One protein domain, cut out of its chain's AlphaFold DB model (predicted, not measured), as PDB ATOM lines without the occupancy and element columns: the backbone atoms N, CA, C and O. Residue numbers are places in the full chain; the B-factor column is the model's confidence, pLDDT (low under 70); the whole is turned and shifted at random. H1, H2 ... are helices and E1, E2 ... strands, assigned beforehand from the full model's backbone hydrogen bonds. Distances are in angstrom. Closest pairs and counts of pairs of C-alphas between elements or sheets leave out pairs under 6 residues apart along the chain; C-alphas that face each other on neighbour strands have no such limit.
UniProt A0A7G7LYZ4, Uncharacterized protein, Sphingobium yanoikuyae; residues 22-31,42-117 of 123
ATOM      1  N   GLU A  22      -7.076  50.458 -36.229       88.38
ATOM      2  CA  GLU A  22      -8.342  50.778 -36.875       88.38
ATOM      3  C   GLU A  22      -9.478  50.191 -36.036       88.38
ATOM      4  O   GLU A  22      -9.447  49.016 -35.645       88.38
ATOM      5  N   CYS A  23     -10.474  51.021 -35.724       89.56
ATOM      6  CA  CYS A  23     -11.667  50.586 -35.009       89.56
ATOM      7  C   CYS A  23     -12.725  50.156 -36.013       89.56
ATOM      8  O   CYS A  23     -13.114  50.921 -36.893       89.56
ATOM      9  N   LEU A  24     -13.206  48.925 -35.864       90.56
ATOM     10  CA  LEU A  24     -14.194  48.350 -36.758       90.56
ATOM     11  C   LEU A  24     -15.421  47.890 -35.975       90.56
ATOM     12  O   LEU A  24     -15.279  47.319 -34.892       90.56
ATOM     13  N   THR A  25     -16.615  48.080 -36.535       89.69
ATOM     14  CA  THR A  25     -17.882  47.634 -35.944       89.69
ATOM     15  C   THR A  25     -18.645  46.666 -36.839       89.69
ATOM     16  O   THR A  25     -18.498  46.666 -38.057       89.69
ATOM     17  N   ARG A  26     -19.476  45.815 -36.233       87.75
ATOM     18  CA  ARG A  26     -20.380  44.886 -36.925       87.75
ATOM     19  C   ARG A  26     -21.665  44.713 -36.114       87.75
ATOM     20  O   ARG A  26     -21.576  44.577 -34.895       87.75
ATOM     21  N   PRO A  27     -22.857  44.645 -36.731       85.00
ATOM     22  CA  PRO A  27     -24.082  44.291 -36.016       85.00
ATOM     23  C   PRO A  27     -23.973  42.916 -35.339       85.00
ATOM     24  O   PRO A  27     -23.498  41.954 -35.947       85.00
ATOM     25  N   ILE A  28     -24.428  42.800 -34.089       78.94
ATOM     26  CA  ILE A  28     -24.493  41.503 -33.406       78.94
ATOM     27  C   ILE A  28     -25.769  40.801 -33.860       78.94
ATOM     28  O   ILE A  28     -26.877  41.194 -33.502       78.94
ATOM     29  N   SER A  29     -25.616  39.750 -34.660       68.00
ATOM     30  CA  SER A  29     -26.728  38.909 -35.088       68.00
ATOM     31  C   SER A  29     -27.135  37.984 -33.944       68.00
ATOM     32  O   SER A  29     -26.601  36.886 -33.813       68.00
ATOM     33  N   TYR A  30     -28.064  38.427 -33.097       61.56
ATOM     34  CA  TYR A  30     -28.728  37.545 -32.141       61.56
ATOM     35  C   TYR A  30     -29.607  36.574 -32.932       61.56
ATOM     36  O   TYR A  30     -30.449  36.991 -33.726       61.56
ATOM     37  N   ALA A  31     -29.362  35.272 -32.776       44.97
ATOM     38  CA  ALA A  31     -30.258  34.265 -33.320       44.97
ATOM     39  C   ALA A  31     -31.635  34.477 -32.680       44.97
ATOM     40  O   ALA A  31     -31.747  34.335 -31.467       44.97
ATOM     41  N   ARG A  42     -27.359  46.853 -31.274       76.25
ATOM     42  CA  ARG A  42     -26.085  46.540 -30.613       76.25
ATOM     43  C   ARG A  42     -25.058  46.124 -31.656       76.25
ATOM     44  O   ARG A  42     -25.285  45.202 -32.443       76.25
ATOM     45  N   GLN A  43     -23.909  46.779 -31.621       82.38
ATOM     46  CA  GLN A  43     -22.787  46.479 -32.498       82.38
ATOM     47  C   GLN A  43     -21.631  45.917 -31.680       82.38
ATOM     48  O   GLN A  43     -21.387  46.353 -30.559       82.38
ATOM     49  N   ALA A  44     -20.930  44.937 -32.230       85.00
ATOM     50  CA  ALA A  44     -19.638  44.507 -31.740       85.00
ATOM     51  C   ALA A  44     -18.573  45.419 -32.315       85.00
ATOM     52  O   ALA A  44     -18.647  45.785 -33.486       85.00
ATOM     53  N   MET A  45     -17.568  45.723 -31.512       88.06
ATOM     54  CA  MET A  45     -16.435  46.512 -31.944       88.06
ATOM     55  C   MET A  45     -15.125  45.860 -31.571       88.06
ATOM     56  O   MET A  45     -14.942  45.391 -30.443       88.06
ATOM     57  N   VAL A  46     -14.209  45.908 -32.526       88.44
ATOM     58  CA  VAL A  46     -12.851  45.399 -32.408       88.44
ATOM     59  C   VAL A  46     -11.867  46.474 -32.836       88.44
ATOM     60  O   VAL A  46     -12.150  47.299 -33.701       88.44
ATOM     61  N   GLU A  47     -10.704  46.456 -32.204       88.56
ATOM     62  CA  GLU A  47      -9.563  47.278 -32.581       88.56
ATOM     63  C   GLU A  47      -8.528  46.339 -33.194       88.56
ATOM     64  O   GLU A  47      -8.144  45.345 -32.566       88.56
ATOM     65  N   VAL A  48      -8.138  46.606 -34.439       88.81
ATOM     66  CA  VAL A  48      -7.255  45.723 -35.212       88.81
ATOM     67  C   VAL A  48      -6.133  46.518 -35.879       88.81
ATOM     68  O   VAL A  48      -6.291  47.714 -36.127       88.81
ATOM     69  N   PRO A  49      -4.989  45.888 -36.186       89.88
ATOM     70  CA  PRO A  49      -3.972  46.490 -37.040       89.88
ATOM     71  C   PRO A  49      -4.522  46.860 -38.428       89.88
ATOM     72  O   PRO A  49      -5.353  46.137 -38.983       89.88
ATOM     73  N   SER A  50      -4.025  47.952 -39.017       87.38
ATOM     74  CA  SER A  50      -4.462  48.428 -40.344       87.38
ATOM     75  C   SER A  50      -4.332  47.377 -41.456       87.38
ATOM     76  O   SER A  50      -5.161  47.324 -42.362       87.38
ATOM     77  N   ASP A  51      -3.325  46.504 -41.389       88.44
ATOM     78  CA  ASP A  51      -3.105  45.417 -42.352       88.44
ATOM     79  C   ASP A  51      -4.146  44.287 -42.253       88.44
ATOM     80  O   ASP A  51      -4.281  43.484 -43.178       88.44
ATOM     81  N   GLU A  52      -4.935  44.238 -41.176       90.19
ATOM     82  CA  GLU A  52      -5.993  43.244 -40.985       90.19
ATOM     83  C   GLU A  52      -7.393  43.757 -41.357       90.19
ATOM     84  O   GLU A  52      -8.326  42.956 -41.460       90.19
ATOM     85  N   VAL A  53      -7.550  45.059 -41.632       90.81
ATOM     86  CA  VAL A  53      -8.852  45.692 -41.922       90.81
ATOM     87  C   VAL A  53      -9.600  44.983 -43.045       90.81
ATOM     88  O   VAL A  53     -10.774  44.658 -42.888       90.81
ATOM     89  N   THR A  54      -8.925  44.659 -44.151       91.31
ATOM     90  CA  THR A  54      -9.540  43.962 -45.294       91.31
ATOM     91  C   THR A  54     -10.110  42.595 -44.900       91.31
ATOM     92  O   THR A  54     -11.183  42.207 -45.364       91.31
ATOM     93  N   ALA A  55      -9.427  41.864 -44.013       90.56
ATOM     94  CA  ALA A  55      -9.868  40.544 -43.569       90.56
ATOM     95  C   ALA A  55     -11.094  40.623 -42.646       90.56
ATOM     96  O   ALA A  55     -11.968  39.760 -42.718       90.56
ATOM     97  N   TYR A  56     -11.172  41.647 -41.794       91.94
ATOM     98  CA  TYR A  56     -12.357  41.907 -40.973       91.94
ATOM     99  C   TYR A  56     -13.511  42.485 -41.806       91.94
ATOM    100  O   TYR A  56     -14.664  42.118 -41.586       91.94
ATOM    101  N   GLY A  57     -13.209  43.288 -42.829       91.12
ATOM    102  CA  GLY A  57     -14.179  43.771 -43.814       91.12
ATOM    103  C   GLY A  57     -14.904  42.633 -44.531       91.12
ATOM    104  O   GLY A  57     -16.130  42.627 -44.613       91.12
ATOM    105  N   ALA A  58     -14.170  41.597 -44.947       90.25
ATOM    106  CA  ALA A  58     -14.757  40.385 -45.527       90.25
ATOM    107  C   ALA A  58     -15.669  39.608 -44.550       90.25
ATOM    108  O   ALA A  58     -16.546  38.869 -44.990       90.25
ATOM    109  N   ALA A  59     -15.499  39.794 -43.236       88.88
ATOM    110  CA  ALA A  59     -16.365  39.226 -42.198       88.88
ATOM    111  C   ALA A  59     -17.574  40.124 -41.843       88.88
ATOM    112  O   ALA A  59     -18.355  39.806 -40.937       88.88
ATOM    113  N   GLY A  60     -17.753  41.238 -42.560       89.44
ATOM    114  CA  GLY A  60     -18.866  42.172 -42.385       89.44
ATOM    115  C   GLY A  60     -18.619  43.269 -41.350       89.44
ATOM    116  O   GLY A  60     -19.582  43.887 -40.902       89.44
ATOM    117  N   TYR A  61     -17.365  43.499 -40.951       90.75
ATOM    118  CA  TYR A  61     -17.010  44.672 -40.159       90.75
ATOM    119  C   TYR A  61     -16.852  45.910 -41.050       90.75
ATOM    120  O   TYR A  61     -16.404  45.819 -42.190       90.75
ATOM    121  N   VAL A  62     -17.180  47.078 -40.510       90.50
ATOM    122  CA  VAL A  62     -17.041  48.376 -41.175       90.50
ATOM    123  C   VAL A  62     -16.223  49.324 -40.311       90.50
ATOM    124  O   VAL A  62     -16.229  49.207 -39.088       90.50
ATOM    125  N   ALA A  63     -15.501  50.250 -40.940       89.75
ATOM    126  CA  ALA A  63     -14.727  51.250 -40.216       89.75
ATOM    127  C   ALA A  63     -15.636  52.141 -39.359       89.75
ATOM    128  O   ALA A  63     -16.715  52.546 -39.795       89.75
ATOM    129  N   ALA A  64     -15.178  52.452 -38.151       86.25
ATOM    130  CA  ALA A  64     -15.881  53.280 -37.186       86.25
ATOM    131  C   ALA A  64     -14.908  54.202 -36.440       86.25
ATOM    132  O   ALA A  64     -13.702  53.965 -36.376       86.25
ATOM    133  N   SER A  65     -15.449  55.256 -35.833       82.12
ATOM    134  CA  SER A  65     -14.673  56.152 -34.981       82.12
ATOM    135  C   SER A  65     -14.279  55.461 -33.670       82.12
ATOM    136  O   SER A  65     -15.121  54.951 -32.928       82.12
ATOM    137  N   CYS A  66     -12.988  55.512 -33.332       75.56
ATOM    138  CA  CYS A  66     -12.485  55.060 -32.033       75.56
ATOM    139  C   CYS A  66     -12.919  55.956 -30.852       75.56
ATOM    140  O   CYS A  66     -12.639  55.613 -29.703       75.56
ATOM    141  N   ALA A  67     -13.556  57.106 -31.099       72.88
ATOM    142  CA  ALA A  67     -14.154  57.929 -30.047       72.88
ATOM    143  C   ALA A  67     -15.543  57.392 -29.664       72.88
ATOM    144  O   ALA A  67     -15.792  57.114 -28.491       72.88
ATOM    145  N   ASP A  68     -16.381  57.099 -30.664       65.25
ATOM    146  CA  ASP A  68     -17.728  56.528 -30.496       65.25
ATOM    147  C   ASP A  68     -17.671  55.194 -29.734       65.25
ATOM    148  O   ASP A  68     -18.542  54.858 -28.930       65.25
ATOM    149  N   ALA A  69     -16.580  54.461 -29.941       58.78
ATOM    150  CA  ALA A  69     -16.173  53.260 -29.233       58.78
ATOM    151  C   ALA A  69     -16.155  53.368 -27.699       58.78
ATOM    152  O   ALA A  69     -16.460  52.405 -26.994       58.78
ATOM    153  N   ARG A  70     -15.692  54.510 -27.181       64.38
ATOM    154  CA  ARG A  70     -15.329  54.688 -25.769       64.38
ATOM    155  C   ARG A  70     -16.425  55.389 -24.974       64.38
ATOM    156  O   ARG A  70     -16.504  55.182 -23.768       64.38
ATOM    157  N   GLU A  71     -17.292  56.154 -25.636       60.31
ATOM    158  CA  GLU A  71     -18.281  57.027 -24.984       60.31
ATOM    159  C   GLU A  71     -19.709  56.449 -24.890       60.31
ATOM    160  O   GLU A  71     -20.660  57.168 -24.604       60.31
ATOM    161  N   GLY A  72     -19.889  55.131 -25.039       55.41
ATOM    162  CA  GLY A  72     -21.171  54.480 -24.721       55.41
ATOM    163  C   GLY A  72     -22.211  54.495 -25.848       55.41
ATOM    164  O   GLY A  72     -23.408  54.450 -25.576       55.41
ATOM    165  N   SER A  73     -21.768  54.490 -27.109       62.69
ATOM    166  CA  SER A  73     -22.576  54.530 -28.347       62.69
ATOM    167  C   SER A  73     -23.544  53.350 -28.594       62.69
ATOM    168  O   SER A  73     -23.934  53.095 -29.729       62.69
ATOM    169  N   GLY A  74     -23.926  52.567 -27.580       67.69
ATOM    170  CA  GLY A  74     -24.659  51.303 -27.775       67.69
ATOM    171  C   GLY A  74     -23.808  50.192 -28.414       67.69
ATOM    172  O   GLY A  74     -24.297  49.089 -28.672       67.69
ATOM    173  N   THR A  75     -22.522  50.469 -28.624       76.31
ATOM    174  CA  THR A  75     -21.524  49.553 -29.171       76.31
ATOM    175  C   THR A  75     -20.819  48.808 -28.039       76.31
ATOM    176  O   THR A  75     -20.290  49.414 -27.108       76.31
ATOM    177  N   ALA A  76     -20.787  47.481 -28.112       77.50
ATOM    178  CA  ALA A  76     -20.056  46.632 -27.185       77.50
ATOM    179  C   ALA A  76     -18.612  46.444 -27.669       77.50
ATOM    180  O   ALA A  76     -18.368  45.847 -28.722       77.50
ATOM    181  N   ARG A  77     -17.639  46.916 -26.880       82.88
ATOM    182  CA  ARG A  77     -16.223  46.606 -27.112       82.88
ATOM    183  C   ARG A  77     -15.945  45.157 -26.729       82.88
ATOM    184  O   ARG A  77     -16.294  44.722 -25.633       82.88
ATOM    185  N   ILE A  78     -15.303  44.430 -27.633       82.69
ATOM    186  CA  ILE A  78     -15.008  43.012 -27.467       82.69
ATOM    187  C   ILE A  78     -13.544  42.825 -27.068       82.69
ATOM    188  O   ILE A  78     -12.642  43.232 -27.798       82.69
ATOM    189  N   ASP A  79     -13.307  42.180 -25.924       83.88
ATOM    190  CA  ASP A  79     -11.984  41.658 -25.568       83.88
ATOM    191  C   ASP A  79     -11.830  40.244 -26.142       83.88
ATOM    192  O   ASP A  79     -12.376  39.267 -25.619       83.88
ATOM    193  N   GLY A  80     -11.095  40.142 -27.250       81.25
ATOM    194  CA  GLY A  80     -10.891  38.874 -27.945       81.25
ATOM    195  C   GLY A  80     -10.138  37.832 -27.122       81.25
ATOM    196  O   GLY A  80     -10.372  36.639 -27.306       81.25
ATOM    197  N   CYS A  81      -9.255  38.245 -26.207       88.75
ATOM    198  CA  CYS A  81      -8.459  37.302 -25.425       88.75
ATOM    199  C   CYS A  81      -9.275  36.663 -24.312       88.75
ATOM    200  O   CYS A  81      -9.290  35.438 -24.213       88.75
ATOM    201  N   ALA A  82     -10.069  37.458 -23.591       86.06
ATOM    202  CA  ALA A  82     -11.034  36.911 -22.641       86.06
ATOM    203  C   ALA A  82     -11.992  35.909 -23.316       86.06
ATOM    204  O   ALA A  82     -12.318  34.871 -22.745       86.06
ATOM    205  N   MET A  83     -12.406  36.181 -24.561       83.38
ATOM    206  CA  MET A  83     -13.263  35.269 -25.320       83.38
ATOM    207  C   MET A  83     -12.571  33.966 -25.745       83.38
ATOM    208  O   MET A  83     -13.199  32.906 -25.746       83.38
ATOM    209  N   ALA A  84     -11.295  34.033 -26.128       86.12
ATOM    210  CA  ALA A  84     -10.515  32.854 -26.495       86.12
ATOM    211  C   ALA A  84     -10.266  31.934 -25.284       86.12
ATOM    212  O   ALA A  84     -10.327  30.709 -25.415       86.12
ATOM    213  N   ASP A  85     -10.075  32.518 -24.099       84.75
ATOM    214  CA  ASP A  85      -9.686  31.802 -22.882       84.75
ATOM    215  C   ASP A  85     -10.840  31.031 -22.204       84.75
ATOM    216  O   ASP A  85     -10.598  30.245 -21.288       84.75
ATOM    217  N   PHE A  86     -12.092  31.158 -22.675       81.38
ATOM    218  CA  PHE A  86     -13.239  30.419 -22.113       81.38
ATOM    219  C   PHE A  86     -13.110  28.886 -22.194       81.38
ATOM    220  O   PHE A  86     -13.873  28.186 -21.529       81.38
ATOM    221  N   GLY A  87     -12.208  28.347 -23.024       76.62
ATOM    222  CA  GLY A  87     -11.879  26.912 -23.102       76.62
ATOM    223  C   GLY A  87     -13.009  25.966 -23.539       76.62
ATOM    224  O   GLY A  87     -12.775  24.777 -23.735       76.62
ATOM    225  N   ASN A  88     -14.235  26.467 -23.710       88.94
ATOM    226  CA  ASN A  88     -15.406  25.697 -24.104       88.94
ATOM    227  C   ASN A  88     -15.694  25.888 -25.600       88.94
ATOM    228  O   ASN A  88     -16.110  26.964 -26.034       88.94
ATOM    229  N   GLU A  89     -15.523  24.821 -26.381       87.50
ATOM    230  CA  GLU A  89     -15.693  24.838 -27.838       87.50
ATOM    231  C   GLU A  89     -17.105  25.269 -28.275       87.50
ATOM    232  O   GLU A  89     -17.256  26.009 -29.247       87.50
ATOM    233  N   ALA A  90     -18.152  24.863 -27.549       88.75
ATOM    234  CA  ALA A  90     -19.528  25.237 -27.879       88.75
ATOM    235  C   ALA A  90     -19.769  26.741 -27.680       88.75
ATOM    236  O   ALA A  90     -20.423  27.386 -28.503       88.75
ATOM    237  N   VAL A  91     -19.195  27.316 -26.618       86.50
ATOM    238  CA  VAL A  91     -19.243  28.763 -26.367       86.50
ATOM    239  C   VAL A  91     -18.471  29.511 -27.449       86.50
ATOM    240  O   VAL A  91     -19.007  30.454 -28.026       86.50
ATOM    241  N   GLN A  92     -17.261  29.062 -27.790       87.12
ATOM    242  CA  GLN A  92     -16.462  29.691 -28.844       87.12
ATOM    243  C   GLN A  92     -17.179  29.666 -30.198       87.12
ATOM    244  O   GLN A  92     -17.281  30.709 -30.836       87.12
ATOM    245  N   LYS A  93     -17.770  28.532 -30.604       89.06
ATOM    246  CA  LYS A  93     -18.572  28.443 -31.839       89.06
ATOM    247  C   LYS A  93     -19.753  29.410 -31.835       89.06
ATOM    248  O   LYS A  93     -20.018  30.051 -32.850       89.06
ATOM    249  N   ARG A  94     -20.440  29.553 -30.698       87.50
ATOM    250  CA  ARG A  94     -21.537  30.519 -30.555       87.50
ATOM    251  C   ARG A  94     -21.039  31.956 -30.700       87.50
ATOM    252  O   ARG A  94     -21.671  32.730 -31.409       87.50
ATOM    253  N   LEU A  95     -19.911  32.312 -30.084       86.81
ATOM    254  CA  LEU A  95     -19.314  33.645 -30.223       86.81
ATOM    255  C   LEU A  95     -18.868  33.906 -31.669       86.81
ATOM    256  O   LEU A  95     -19.180  34.963 -32.208       86.81
ATOM    257  N   THR A  96     -18.246  32.931 -32.337       89.19
ATOM    258  CA  THR A  96     -17.907  33.029 -33.764       89.19
ATOM    259  C   THR A  96     -19.150  33.262 -34.620       89.19
ATOM    260  O   THR A  96     -19.129  34.111 -35.504       89.19
ATOM    261  N   ALA A  97     -20.259  32.568 -34.349       87.75
ATOM    262  CA  ALA A  97     -21.514  32.786 -35.069       87.75
ATOM    263  C   ALA A  97     -22.102  34.190 -34.819       87.75
ATOM    264  O   ALA A  97     -22.602  34.827 -35.746       87.75
ATOM    265  N   LEU A  98     -22.006  34.700 -33.587       85.25
ATOM    266  CA  LEU A  98     -22.478  36.041 -33.226       85.25
ATOM    267  C   LEU A  98     -21.628  37.148 -33.869       85.25
ATOM    268  O   LEU A  98     -22.182  38.122 -34.376       85.25
ATOM    269  N   PHE A  99     -20.301  36.997 -33.873       84.44
ATOM    270  CA  PHE A  99     -19.346  38.042 -34.267       84.44
ATOM    271  C   PHE A  99     -18.744  37.866 -35.668       84.44
ATOM    272  O   PHE A  99     -18.043  38.761 -36.137       84.44
ATOM    273  N   GLY A 100     -19.005  36.743 -36.342       87.88
ATOM    274  CA  GLY A 100     -18.508  36.424 -37.687       87.88
ATOM    275  C   GLY A 100     -17.012  36.101 -37.763       87.88
ATOM    276  O   GLY A 100     -16.512  35.787 -38.839       87.88
ATOM    277  N   VAL A 101     -16.293  36.184 -36.643       90.06
ATOM    278  CA  VAL A 101     -14.845  35.974 -36.542       90.06
ATOM    279  C   VAL A 101     -14.552  35.155 -35.291       90.06
ATOM    280  O   VAL A 101     -15.185  35.344 -34.255       90.06
ATOM    281  N   GLU A 102     -13.586  34.243 -35.389       90.69
ATOM    282  CA  GLU A 102     -13.174  33.410 -34.262       90.69
ATOM    283  C   GLU A 102     -12.533  34.241 -33.136       90.69
ATOM    284  O   GLU A 102     -11.647  35.058 -33.415       90.69
ATOM    285  N   PRO A 103     -12.883  33.990 -31.857       89.62
ATOM    286  CA  PRO A 103     -12.288  34.678 -30.710       89.62
ATOM    287  C   PRO A 103     -10.755  34.692 -30.702       89.62
ATOM    288  O   PRO A 103     -10.138  35.716 -30.410       89.62
ATOM    289  N   ALA A 104     -10.128  33.579 -31.095       90.69
ATOM    290  CA  ALA A 104      -8.673  33.461 -31.165       90.69
ATOM    291  C   ALA A 104      -8.045  34.462 -32.151       90.69
ATOM    292  O   ALA A 104      -6.979  35.014 -31.872       90.69
ATOM    293  N   LYS A 105      -8.716  34.740 -33.276       90.69
ATOM    294  CA  LYS A 105      -8.253  35.717 -34.268       90.69
ATOM    295  C   LYS A 105      -8.347  37.140 -33.723       90.69
ATOM    296  O   LYS A 105      -7.381  37.884 -33.848       90.69
ATOM    297  N   ILE A 106      -9.443  37.472 -33.037       89.69
ATOM    298  CA  ILE A 106      -9.612  38.772 -32.365       89.69
ATOM    299  C   ILE A 106      -8.521  38.969 -31.306       89.69
ATOM    300  O   ILE A 106      -7.857  40.004 -31.288       89.69
ATOM    301  N   CYS A 107      -8.259  37.952 -30.477       90.69
ATOM    302  CA  CYS A 107      -7.177  38.006 -29.492       90.69
ATOM    303  C   CYS A 107      -5.803  38.217 -30.140       90.69
ATOM    304  O   CYS A 107      -5.003  39.015 -29.651       90.69
ATOM    305  N   ALA A 108      -5.510  37.521 -31.244       90.00
ATOM    306  CA  ALA A 108      -4.247  37.681 -31.957       90.00
ATOM    307  C   ALA A 108      -4.059  39.121 -32.466       90.00
ATOM    308  O   ALA A 108      -2.985  39.689 -32.264       90.00
ATOM    309  N   SER A 109      -5.100  39.733 -33.041       89.56
ATOM    310  CA  SER A 109      -5.095  41.139 -33.468       89.56
ATOM    311  C   SER A 109      -4.808  42.082 -32.294       89.56
ATOM    312  O   SER A 109      -3.915  42.925 -32.374       89.56
ATOM    313  N   THR A 110      -5.489  41.889 -31.158       86.88
ATOM    314  CA  THR A 110      -5.262  42.678 -29.935       86.88
ATOM    315  C   THR A 110      -3.832  42.521 -29.409       86.88
ATOM    316  O   THR A 110      -3.183  43.503 -29.053       86.88
ATOM    317  N   ARG A 111      -3.290  41.296 -29.398       87.00
ATOM    318  CA  ARG A 111      -1.901  41.043 -28.987       87.00
ATOM    319  C   ARG A 111      -0.893  41.673 -29.940       87.00
ATOM    320  O   ARG A 111       0.121  42.162 -29.462       87.00
ATOM    321  N   LYS A 112      -1.152  41.692 -31.251       85.94
ATOM    322  CA  LYS A 112      -0.295  42.389 -32.224       85.94
ATOM    323  C   LYS A 112      -0.253  43.888 -31.960       85.94
ATOM    324  O   LYS A 112       0.834  44.450 -31.964       85.94
ATOM    325  N   LEU A 113      -1.393  44.514 -31.667       83.50
ATOM    326  CA  LEU A 113      -1.443  45.929 -31.287       83.50
ATOM    327  C   LEU A 113      -0.639  46.190 -30.009       83.50
ATOM    328  O   LEU A 113       0.251  47.037 -29.998       83.50
ATOM    329  N   ASN A 114      -0.876  45.401 -28.960       79.12
ATOM    330  CA  ASN A 114      -0.145  45.536 -27.699       79.12
ATOM    331  C   ASN A 114       1.354  45.232 -27.856       79.12
ATOM    332  O   ASN A 114       2.182  45.876 -27.225       79.12
ATOM    333  N   GLY A 115       1.717  44.271 -28.708       68.56
ATOM    334  CA  GLY A 115       3.097  43.897 -29.014       68.56
ATOM    335  C   GLY A 115       3.830  44.933 -29.866       68.56
ATOM    336  O   GLY A 115       5.012  45.178 -29.637       68.56
ATOM    337  N   ALA A 116       3.133  45.588 -30.797       59.41
ATOM    338  CA  ALA A 116       3.657  46.721 -31.556       59.41
ATOM    339  C   ALA A 116       3.877  47.951 -30.659       59.41
ATOM    340  O   ALA A 116       4.856  48.670 -30.833       59.41
ATOM    341  N   LEU A 117       3.021  48.148 -29.649       52.91
ATOM    342  CA  LEU A 117       3.206  49.158 -28.600       52.91
ATOM    343  C   LEU A 117       4.300  48.779 -27.583       52.91
ATOM    344  O   LEU A 117       4.841  49.655 -26.914       52.91
TER     345      LEU A 117
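This is residues 22 to 31 and 42 to 117 of the 123 residues of an uncharacterized protein of Sphingobium yanoikuyae (UniProt A0A7G7LYZ4). A small three-stranded sheet has H1 over E1, running along the strands, while the longest helix, H4, passes by E2 with the short H2 packed on it, and H3 reaches the sheet with residues 98 to 99. A long link, residues 58 to 74, leads from H1 round to the edge strand E3. The 86 printed residues hold four named helices and three named strands, in the order E1, E2, H1, E3, H2, H3, H4; the sheet, E1 E2 E3, is mixed, and so is the class, helices and strands. The whole is compact and rounded, with a radius of gyration of the C-alphas of 12.2 A and spans of 32 by 30 by 24 A.

E2, residues 43 to 49, is antiparallel to E1, residues 22 to 27, with N 24 and O 46 2.9 A apart, and parallel to E3, residues 75 to 77, with N 76 and O 43 2.8 A apart. H1, residues 50 to 57, is on the sheet at a height of 8.6 A; E2, H1 and E3 form a strand-helix-strand unit, two parallel neighbour strands with a helix between. H4, residues 103 to 117, only grazes the sheet; the closest C-alphas, of Val 48 and Ser 109, are 5.4 A apart. H2, residues 80 to 84, touches H4, closest at the C-alphas of Gly 80 and Cys 107, 4.1 A. H3, residues 89 to 99, only just touches H4, with residue 103 alone, the C-alphas of Thr 96 and Pro 103 being 6.6 A apart. In H2, H3 and H4 every O i to N i+4 pair is within hydrogen-bond range; in H1, 2 of 4 are.

E1 begins at C-alpha 22 (-8.342, 50.778, -36.875) and measures 17.0 A; E2 measures 19.4 A, H3 15.1 A, and H4 21.3 A, ending at C-alpha 117 (3.206, 49.158, -28.600).

The farthest C-alphas, of Ala 31 and Leu 117, are 36.9 A apart. Residues 32 to 41 are not printed, and C-alphas 31 and 42 are 13.2 A apart across the cut. Confidence is under 70 at residues 29 to 31, 68 to 74 and 115 to 117.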